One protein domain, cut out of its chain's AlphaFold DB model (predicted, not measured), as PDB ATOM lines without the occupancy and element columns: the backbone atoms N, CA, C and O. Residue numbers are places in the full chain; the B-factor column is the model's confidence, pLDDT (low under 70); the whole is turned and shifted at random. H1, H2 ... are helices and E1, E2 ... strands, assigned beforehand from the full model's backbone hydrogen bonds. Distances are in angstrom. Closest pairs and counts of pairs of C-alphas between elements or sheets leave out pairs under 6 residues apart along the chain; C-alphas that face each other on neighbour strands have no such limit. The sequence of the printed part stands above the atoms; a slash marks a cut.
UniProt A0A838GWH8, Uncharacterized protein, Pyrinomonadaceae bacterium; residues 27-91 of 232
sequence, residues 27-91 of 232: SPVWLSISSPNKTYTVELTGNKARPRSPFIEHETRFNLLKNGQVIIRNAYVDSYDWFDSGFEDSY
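This is residues 27 to 91 of the 232 residues of an uncharacterized protein of Pyrinomonadaceae bacterium (UniProt A0A838GWH8). The model is one long, narrow sheet of four strands, twisted, in which the backbone runs back and forth from E1 to E4, with a one-turn helix, H1, that only grazes the sheet. After E4 the backbone folds back through residues 81 to 86 to reach H1. You have 65 printed residues, with four named strands and one named helix in the order E1, E2, E3, E4, H1; the sheet's order is E1, E2, E3, E4, all antiparallel, and the class is mostly strand. The whole is a rod spanning 41 by 19 by 15 A, only just loose and close to compact, with a radius of gyration of the C-alphas of 13.1 A.

Start with E1, residues 31 to 34, and its antiparallel neighbour E2, residues 40 to 46; their directions differ by 171 degrees, and N 33 and O 42 are 2.9 A apart, within hydrogen-bond range. E2 has E3, residues 58 to 66, as its next antiparallel neighbour at 158 degrees, with N 43 and O 63 within hydrogen-bond range at 3.0 A. Go on to E4, residues 69 to 80, antiparallel to E3 at 158 degrees; here N 60 and O 78 are 2.8 A apart, within hydrogen-bond range. Each of these three pairs is a hairpin, and together the strands form a meander, each the antiparallel neighbour of the one before. E1 and E4 are the edge strands and are apart. Last, look at H1, residues 87 to 90: it is on the sheet but only grazes it, with its residues 87 to 88. Its closest C-alpha pair with E3 is Thr 60 and Phe 87, 7.1 A apart. H1 is too short for any O i to N i+4 pair inside it; its one O i to N i+3 pair is within hydrogen-bond range.

Find C-alpha 31 at (-35.687, -44.967, 77.038), where E1 begins; it ends at Ser 34. E2 runs 19.9 A from Tyr 40 to Gly 46, and E3 26.8 A from His 58 to Lys 66. E4, the longest strand with 12 residues, begins at C-alpha 69 at (-43.691, -57.185, 86.010) and runs 29.3 A to Tyr 80. H1 ends at C-alpha 90 at (-41.257, -34.215, 68.742).

The two C-alphas farthest apart are those of Asn 37 and Pro 54, at 42.3 A. The link from E2 to E3 is long, with 11 residues. The printed part has no cut, and no printed residue is under 70 in pLDDT; the mean of the printed part is 95.6.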
ATOM      1  N   SER A  27     -37.098 -54.986  69.834       85.75
ATOM      2  CA  SER A  27     -36.346 -53.764  69.587       85.75
ATOM      3  C   SER A  27     -35.710 -53.293  70.900       85.75
ATOM      4  O   SER A  27     -36.348 -53.392  71.952       85.75
ATOM      5  N   PRO A  28     -34.459 -52.806  70.863       91.50
ATOM      6  CA  PRO A  28     -33.768 -52.385  72.069       91.50
ATOM      7  C   PRO A  28     -34.552 -51.272  72.767       91.50
ATOM      8  O   PRO A  28     -35.087 -50.371  72.117       91.50
ATOM      9  N   VAL A  29     -34.594 -51.341  74.096       96.75
ATOM     10  CA  VAL A  29     -35.114 -50.257  74.928       96.75
ATOM     11  C   VAL A  29     -34.142 -49.088  74.832       96.75
ATOM     12  O   VAL A  29     -32.971 -49.224  75.188       96.75
ATOM     13  N   TRP A  30     -34.614 -47.949  74.338       96.88
ATOM     14  CA  TRP A  30     -33.801 -46.735  74.189       96.88
ATOM     15  C   TRP A  30     -34.182 -45.632  75.184       96.88
ATOM     16  O   TRP A  30     -33.422 -44.681  75.350       96.88
ATOM     17  N   LEU A  31     -35.311 -45.777  75.881       97.50
ATOM     18  CA  LEU A  31     -35.687 -44.967  77.038       97.50
ATOM     19  C   LEU A  31     -36.357 -45.863  78.080       97.50
ATOM     20  O   LEU A  31     -37.223 -46.662  77.736       97.50
ATOM     21  N   SER A  32     -35.993 -45.698  79.348       98.12
ATOM     22  CA  SER A  32     -36.680 -46.319  80.482       98.12
ATOM     23  C   SER A  32     -36.897 -45.268  81.560       98.12
ATOM     24  O   SER A  32     -35.943 -44.624  82.001       98.12
ATOM     25  N   ILE A  33     -38.149 -45.066  81.962       98.31
ATOM     26  CA  ILE A  33     -38.525 -44.043  82.937       98.31
ATOM     27  C   ILE A  33     -39.510 -44.618  83.953       98.31
ATOM     28  O   ILE A  33     -40.489 -45.270  83.597       98.31
ATOM     29  N   SER A  34     -39.239 -44.394  85.240       98.56
ATOM     30  CA  SER A  34     -40.036 -44.945  86.345       98.56
ATOM     31  C   SER A  34     -40.799 -43.858  87.086       98.56
ATOM     32  O   SER A  34     -40.282 -42.751  87.241       98.56
ATOM     33  N   SER A  35     -42.008 -44.190  87.536       98.38
ATOM     34  CA  SER A  35     -42.845 -43.305  88.344       98.38
ATOM     35  C   SER A  35     -42.164 -42.951  89.673       98.38
ATOM     36  O   SER A  35     -41.260 -43.675  90.110       98.38
ATOM     37  N   PRO A  36     -42.576 -41.861  90.351       98.19
ATOM     38  CA  PRO A  36     -41.961 -41.421  91.604       98.19
ATOM     39  C   PRO A  36     -41.840 -42.515  92.676       98.19
ATOM     40  O   PRO A  36     -40.771 -42.678  93.266       98.19
ATOM     41  N   ASN A  37     -42.888 -43.318  92.883       98.12
ATOM     42  CA  ASN A  37     -42.881 -44.429  93.841       98.12
ATOM     43  C   ASN A  37     -42.438 -45.763  93.221       98.12
ATOM     44  O   ASN A  37     -42.494 -46.796  93.887       98.12
ATOM     45  N   LYS A  38     -41.979 -45.754  91.963       97.69
ATOM     46  CA  LYS A  38     -41.535 -46.932  91.200       97.69
ATOM     47  C   LYS A  38     -42.610 -48.012  91.043       97.69
ATOM     48  O   LYS A  38     -42.281 -49.178  90.821       97.69
ATOM     49  N   THR A  39     -43.888 -47.637  91.133       98.44
ATOM     50  CA  THR A  39     -44.998 -48.550  90.828       98.44
ATOM     51  C   THR A  39     -44.982 -48.912  89.352       98.44
ATOM     52  O   THR A  39     -45.199 -50.074  89.019       98.44
ATOM     53  N   TYR A  40     -44.696 -47.941  88.479       98.69
ATOM     54  CA  TYR A  40     -44.673 -48.128  87.033       98.69
ATOM     55  C   TYR A  40     -43.299 -47.831  86.443       98.69
ATOM     56  O   TYR A  40     -42.614 -46.897  86.862       98.69
ATOM     57  N   THR A  41     -42.939 -48.580  85.406       98.69
ATOM     58  CA  THR A  41     -41.813 -48.271  84.521       98.69
ATOM     59  C   THR A  41     -42.294 -48.352  83.082       98.69
ATOM     60  O   THR A  41     -42.845 -49.371  82.669       98.69
ATOM     61  N   VAL A  42     -42.091 -47.276  82.325       98.62
ATOM     62  CA  VAL A  42     -42.356 -47.223  80.888       98.62
ATOM     63  C   VAL A  42     -41.032 -47.396  80.162       98.62
ATOM     64  O   VAL A  42     -40.077 -46.663  80.419       98.62
ATOM     65  N   GLU A  43     -40.981 -48.366  79.257       98.56
ATOM     66  CA  GLU A  43     -39.831 -48.614  78.393       98.56
ATOM     67  C   GLU A  43     -40.224 -48.337  76.950       98.56
ATOM     68  O   GLU A  43     -41.152 -48.967  76.451       98.56
ATOM     69  N   LEU A  44     -39.523 -47.427  76.271       98.31
ATOM     70  CA  LEU A  44     -39.747 -47.170  74.853       98.31
ATOM     71  C   LEU A  44     -38.793 -47.989  73.989       98.31
ATOM     72  O   LEU A  44     -37.588 -48.077  74.251       98.31
ATOM     73  N   THR A  45     -39.364 -48.574  72.944       97.69
ATOM     74  CA  THR A  45     -38.712 -49.442  71.966       97.69
ATOM     75  C   THR A  45     -39.053 -48.981  70.547       97.69
ATOM     76  O   THR A  45     -39.818 -48.038  70.342       97.69
ATOM     77  N   GLY A  46     -38.467 -49.622  69.537       94.94
ATOM     78  CA  GLY A  46     -38.647 -49.250  68.128       94.94
ATOM     79  C   GLY A  46     -37.554 -48.294  67.654       94.94
ATOM     80  O   GLY A  46     -36.406 -48.419  68.087       94.94
ATOM     81  N   ASN A  47     -37.887 -47.356  66.768       94.75
ATOM     82  CA  ASN A  47     -36.915 -46.434  66.182       94.75
ATOM     83  C   ASN A  47     -37.330 -44.978  66.380       94.75
ATOM     84  O   ASN A  47     -38.134 -44.469  65.613       94.75
ATOM     85  N   LYS A  48     -36.735 -44.298  67.364       95.38
ATOM     86  CA  LYS A  48     -37.062 -42.916  67.758       95.38
ATOM     87  C   LYS A  48     -36.733 -41.819  66.733       95.38
ATOM     88  O   LYS A  48     -37.203 -40.698  66.889       95.38
ATOM     89  N   ALA A  49     -35.888 -42.098  65.741       95.12
ATOM     90  CA  ALA A  49     -35.375 -41.084  64.818       95.12
ATOM     91  C   ALA A  49     -36.243 -40.982  63.562       95.12
ATOM     92  O   ALA A  49     -36.852 -41.969  63.156       95.12
ATOM     93  N   ARG A  50     -36.233 -39.839  62.873       93.94
ATOM     94  CA  ARG A  50     -36.921 -39.706  61.580       93.94
ATOM     95  C   ARG A  50     -36.361 -40.678  60.522       93.94
ATOM     96  O   ARG A  50     -35.134 -40.779  60.378       93.94
ATOM     97  N   PRO A  51     -37.211 -41.343  59.717       92.88
ATOM     98  CA  PRO A  51     -36.779 -42.034  58.511       92.88
ATOM     99  C   PRO A  51     -35.996 -41.122  57.557       92.88
ATOM    100  O   PRO A  51     -36.303 -39.947  57.351       92.88
ATOM    101  N   ARG A  52     -34.965 -41.682  56.916       92.19
ATOM    102  CA  ARG A  52     -34.179 -40.979  55.882       92.19
ATOM    103  C   ARG A  52     -34.674 -41.247  54.461       92.19
ATOM    104  O   ARG A  52     -34.074 -40.754  53.511       92.19
ATOM    105  N   SER A  53     -35.712 -42.063  54.307       91.50
ATOM    106  CA  SER A  53     -36.208 -42.537  53.016       91.50
ATOM    107  C   SER A  53     -37.736 -42.552  53.004       91.50
ATOM    108  O   SER A  53     -38.318 -42.961  54.006       91.50
ATOM    109  N   PRO A  54     -38.379 -42.189  51.878       91.25
ATOM    110  CA  PRO A  54     -39.838 -42.157  51.757       91.25
ATOM    111  C   PRO A  54     -40.530 -43.522  51.816       91.25
ATOM    112  O   PRO A  54     -41.750 -43.580  51.890       91.25
ATOM    113  N   PHE A  55     -39.779 -44.623  51.754       91.88
ATOM    114  CA  PHE A  55     -40.328 -45.984  51.752       91.88
ATOM    115  C   PHE A  55     -40.161 -46.704  53.094       91.88
ATOM    116  O   PHE A  55     -40.376 -47.911  53.173       91.88
ATOM    117  N   ILE A  56     -39.705 -45.988  54.122       90.00
ATOM    118  CA  ILE A  56     -39.477 -46.530  55.458       90.00
ATOM    119  C   ILE A  56     -40.331 -45.728  56.429       90.00
ATOM    120  O   ILE A  56     -40.182 -44.515  56.527       90.00
ATOM    121  N   GLU A  57     -41.179 -46.430  57.166       92.06
ATOM    122  CA  GLU A  57     -41.877 -45.900  58.328       92.06
ATOM    123  C   GLU A  57     -41.107 -46.324  59.576       92.06
ATOM    124  O   GLU A  57     -40.619 -47.456  59.675       92.06
ATOM    125  N   HIS A  58     -40.951 -45.402  60.517       95.00
ATOM    126  CA  HIS A  58     -40.463 -45.733  61.844       95.00
ATOM    127  C   HIS A  58     -41.619 -45.638  62.829       95.00
ATOM    128  O   HIS A  58     -42.519 -44.815  62.689       95.00
ATOM    129  N   GLU A  59     -41.566 -46.485  63.847       96.00
ATOM    130  CA  GLU A  59     -42.561 -46.525  64.905       96.00
ATOM    131  C   GLU A  59     -41.872 -46.496  66.266       96.00
ATOM    132  O   GLU A  59     -40.799 -47.084  66.471       96.00
ATOM    133  N   THR A  60     -42.522 -45.822  67.206       97.19
ATOM    134  CA  THR A  60     -42.233 -45.938  68.629       97.19
ATOM    135  C   THR A  60     -43.270 -46.847  69.264       97.19
ATOM    136  O   THR A  60     -44.470 -46.765  68.993       97.19
ATOM    137  N   ARG A  61     -42.790 -47.736  70.126       97.50
ATOM    138  CA  ARG A  61     -43.614 -48.653  70.906       97.50
ATOM    139  C   ARG A  61     -43.230 -48.566  72.372       97.50
ATOM    140  O   ARG A  61     -42.150 -48.072  72.691       97.50
ATOM    141  N   PHE A  62     -44.091 -49.050  73.259       98.12
ATOM    142  CA  PHE A  62     -43.796 -49.090  74.683       98.12
ATOM    143  C   PHE A  62     -44.108 -50.437  75.331       98.12
ATOM    144  O   PHE A  62     -45.034 -51.158  74.944       98.12
ATOM    145  N   ASN A  63     -43.335 -50.748  76.364       98.00
ATOM    146  CA  ASN A  63     -43.702 -51.702  77.396       98.00
ATOM    147  C   ASN A  63     -44.086 -50.931  78.660       98.00
ATOM    148  O   ASN A  63     -43.502 -49.890  78.968       98.00
ATOM    149  N   LEU A  64     -45.033 -51.474  79.420       98.12
ATOM    150  CA  LEU A  64     -45.360 -50.997  80.759       98.12
ATOM    151  C   LEU A  64     -45.085 -52.116  81.746       98.12
ATOM    152  O   LEU A  64     -45.621 -53.221  81.613       98.12
ATOM    153  N   LEU A  65     -44.276 -51.815  82.748       98.44
ATOM    154  CA  LEU A  65     -44.044 -52.679  83.884       98.44
ATOM    155  C   LEU A  65     -44.773 -52.099  85.089       98.44
ATOM    156  O   LEU A  65     -44.731 -50.891  85.309       98.44
ATOM    157  N   LYS A  66     -45.392 -52.966  85.887       98.19
ATOM    158  CA  LYS A  66     -45.951 -52.633  87.196       98.19
ATOM    159  C   LYS A  66     -45.252 -53.470  88.257       98.19
ATOM    160  O   LYS A  66     -45.274 -54.697  88.179       98.19
ATOM    161  N   ASN A  67     -44.598 -52.828  89.222       97.88
ATOM    162  CA  ASN A  67     -43.774 -53.487  90.244       97.88
ATOM    163  C   ASN A  67     -42.748 -54.470  89.637       97.88
ATOM    164  O   ASN A  67     -42.569 -55.588  90.119       97.88
ATOM    165  N   GLY A  68     -42.120 -54.077  88.522       97.31
ATOM    166  CA  GLY A  68     -41.141 -54.890  87.793       97.31
ATOM    167  C   GLY A  68     -41.724 -56.007  86.914       97.31
ATOM    168  O   GLY A  68     -40.964 -56.681  86.224       97.31
ATOM    169  N   GLN A  69     -43.044 -56.208  86.890       97.88
ATOM    170  CA  GLN A  69     -43.691 -57.185  86.010       97.88
ATOM    171  C   GLN A  69     -44.247 -56.509  84.760       97.88
ATOM    172  O   GLN A  69     -45.006 -55.551  84.864       97.88
ATOM    173  N   VAL A  70     -43.905 -57.021  83.577       96.75
ATOM    174  CA  VAL A  70     -44.435 -56.517  82.300       96.75
ATOM    175  C   VAL A  70     -45.940 -56.790  82.219       96.75
ATOM    176  O   VAL A  70     -46.350 -57.948  82.162       96.75
ATOM    177  N   ILE A  71     -46.747 -55.727  82.180       96.88
ATOM    178  CA  ILE A  71     -48.213 -55.780  82.032       96.88
ATOM    179  C   ILE A  71     -48.695 -55.328  80.646       96.88
ATOM    180  O   ILE A  71     -49.798 -55.687  80.235       96.88
ATOM    181  N   ILE A  72     -47.864 -54.584  79.909       96.31
ATOM    182  CA  ILE A  72     -48.063 -54.248  78.493       96.31
ATOM    183  C   ILE A  72     -46.752 -54.518  77.767       96.31
ATOM    184  O   ILE A  72     -45.690 -54.123  78.250       96.31
ATOM    185  N   ARG A  73     -46.827 -55.174  76.608       95.44
ATOM    186  CA  ARG A  73     -45.665 -55.463  75.769       95.44
ATOM    187  C   ARG A  73     -45.881 -54.913  74.367       95.44
ATOM    188  O   ARG A  73     -46.848 -55.292  73.715       95.44
ATOM    189  N   ASN A  74     -44.919 -54.128  73.892       94.19
ATOM    190  CA  ASN A  74     -44.799 -53.701  72.503       94.19
ATOM    191  C   ASN A  74     -46.052 -52.991  71.954       94.19
ATOM    192  O   ASN A  74     -46.419 -53.193  70.793       94.19
ATOM    193  N   ALA A  75     -46.716 -52.196  72.797       96.00
ATOM    194  CA  ALA A  75     -47.894 -51.425  72.422       96.00
ATOM    195  C   ALA A  75     -47.496 -50.196  71.596       96.00
ATOM    196  O   ALA A  75     -46.433 -49.615  71.810       96.00
ATOM    197  N   TYR A  76     -48.339 -49.820  70.639       95.69
ATOM    198  CA  TYR A  76     -48.094 -48.694  69.739       95.69
ATOM    199  C   TYR A  76     -48.093 -47.358  70.500       95.69
ATOM    200  O   TYR A  76     -48.936 -47.135  71.369       95.69
ATOM    201  N   VAL A  77     -47.136 -46.482  70.178       96.62
ATOM    202  CA  VAL A  77     -47.074 -45.105  70.691       96.62
ATOM    203  C   VAL A  77     -47.324 -44.121  69.566       96.62
ATOM    204  O   VAL A  77     -48.226 -43.300  69.686       96.62
ATOM    205  N   ASP A  78     -46.529 -44.188  68.504       95.19
ATOM    206  CA  ASP A  78     -46.612 -43.265  67.376       95.19
ATOM    207  C   ASP A  78     -45.873 -43.850  66.171       95.19
ATOM    208  O   ASP A  78     -44.983 -44.695  66.338       95.19
ATOM    209  N   SER A  79     -46.203 -43.378  64.975       94.88
ATOM    210  CA  SER A  79     -45.428 -43.639  63.767       94.88
ATOM    211  C   SER A  79     -45.254 -42.372  62.954       94.88
ATOM    212  O   SER A  79     -46.039 -41.434  63.048       94.88
ATOM    213  N   TYR A  80     -44.160 -42.330  62.208       94.25
ATOM    214  CA  TYR A  80     -43.761 -41.153  61.459       94.25
ATOM    215  C   TYR A  80     -43.026 -41.570  60.199       94.25
ATOM    216  O   TYR A  80     -42.212 -42.509  60.192       94.25
ATOM    217  N   ASP A  81     -43.307 -40.832  59.132       93.31
ATOM    218  CA  ASP A  81     -42.616 -40.971  57.867       93.31
ATOM    219  C   ASP A  81     -41.448 -39.968  57.751       93.31
ATOM    220  O   ASP A  81     -40.987 -39.353  58.713       93.31
ATOM    221  N   TRP A  82     -40.877 -39.860  56.558       92.56
ATOM    222  CA  TRP A  82     -39.749 -38.975  56.266       92.56
ATOM    223  C   TRP A  82     -40.079 -37.468  56.274       92.56
ATOM    224  O   TRP A  82     -39.140 -36.660  56.261       92.56
ATOM    225  N   PHE A  83     -41.358 -37.084  56.267       94.19
ATOM    226  CA  PHE A  83     -41.836 -35.708  56.418       94.19
ATOM    227  C   PHE A  83     -42.067 -35.322  57.878       94.19
ATOM    228  O   PHE A  83     -41.906 -34.149  58.220       94.19
ATOM    229  N   ASP A  84     -42.395 -36.292  58.721       92.62
ATOM    230  CA  ASP A  84     -42.655 -36.074  60.137       92.62
ATOM    231  C   ASP A  84     -41.361 -35.897  60.945       92.62
ATOM    232  O   ASP A  84     -40.281 -36.355  60.568       92.62
ATOM    233  N   SER A  85     -41.444 -35.231  62.094       93.62
ATOM    234  CA  SER A  85     -40.350 -35.248  63.070       93.62
ATOM    235  C   SER A  85     -40.285 -36.609  63.765       93.62
ATOM    236  O   SER A  85     -41.315 -37.201  64.081       93.62
ATOM    237  N   GLY A  86     -39.071 -37.100  64.041       94.81
ATOM    238  CA  GLY A  86     -38.909 -38.314  64.840       94.81
ATOM    239  C   GLY A  86     -39.405 -38.112  66.274       94.81
ATOM    240  O   GLY A  86     -39.529 -36.981  66.744       94.81
ATOM    241  N   PHE A  87     -39.631 -39.203  67.004       95.62
ATOM    242  CA  PHE A  87     -40.079 -39.146  68.397       95.62
ATOM    243  C   PHE A  87     -39.171 -38.288  69.284       95.62
ATOM    244  O   PHE A  87     -39.662 -37.516  70.100       95.62
ATOM    245  N   GLU A  88     -37.848 -38.409  69.129       93.94
ATOM    246  CA  GLU A  88     -36.897 -37.653  69.957       93.94
ATOM    247  C   GLU A  88     -36.933 -36.142  69.709       93.94
ATOM    248  O   GLU A  88     -36.661 -35.370  70.625       93.94
ATOM    249  N   ASP A  89     -37.316 -35.734  68.499       93.88
ATOM    250  CA  ASP A  89     -37.449 -34.330  68.121       93.88
ATOM    251  C   ASP A  89     -38.821 -33.776  68.536       93.88
ATOM    252  O   ASP A  89     -38.921 -32.637  68.990       93.88
ATOM    253  N   SER A  90     -39.878 -34.582  68.393       93.75
ATOM    254  CA  SER A  90     -41.257 -34.215  68.742       93.75
ATOM    255  C   SER A  90     -41.501 -34.204  70.253       93.75
ATOM    256  O   SER A  90     -42.278 -33.390  70.749       93.75
ATOM    257  N   TYR A  91     -40.831 -35.087  70.998       95.19
ATOM    258  CA  TYR A  91     -41.009 -35.257  72.439       95.19
ATOM    259  C   TYR A  91     -39.667 -35.434  73.178       95.19
ATOM    260  O   TYR A  91     -39.411 -36.495  73.755       95.19
TER     261      TYR A  91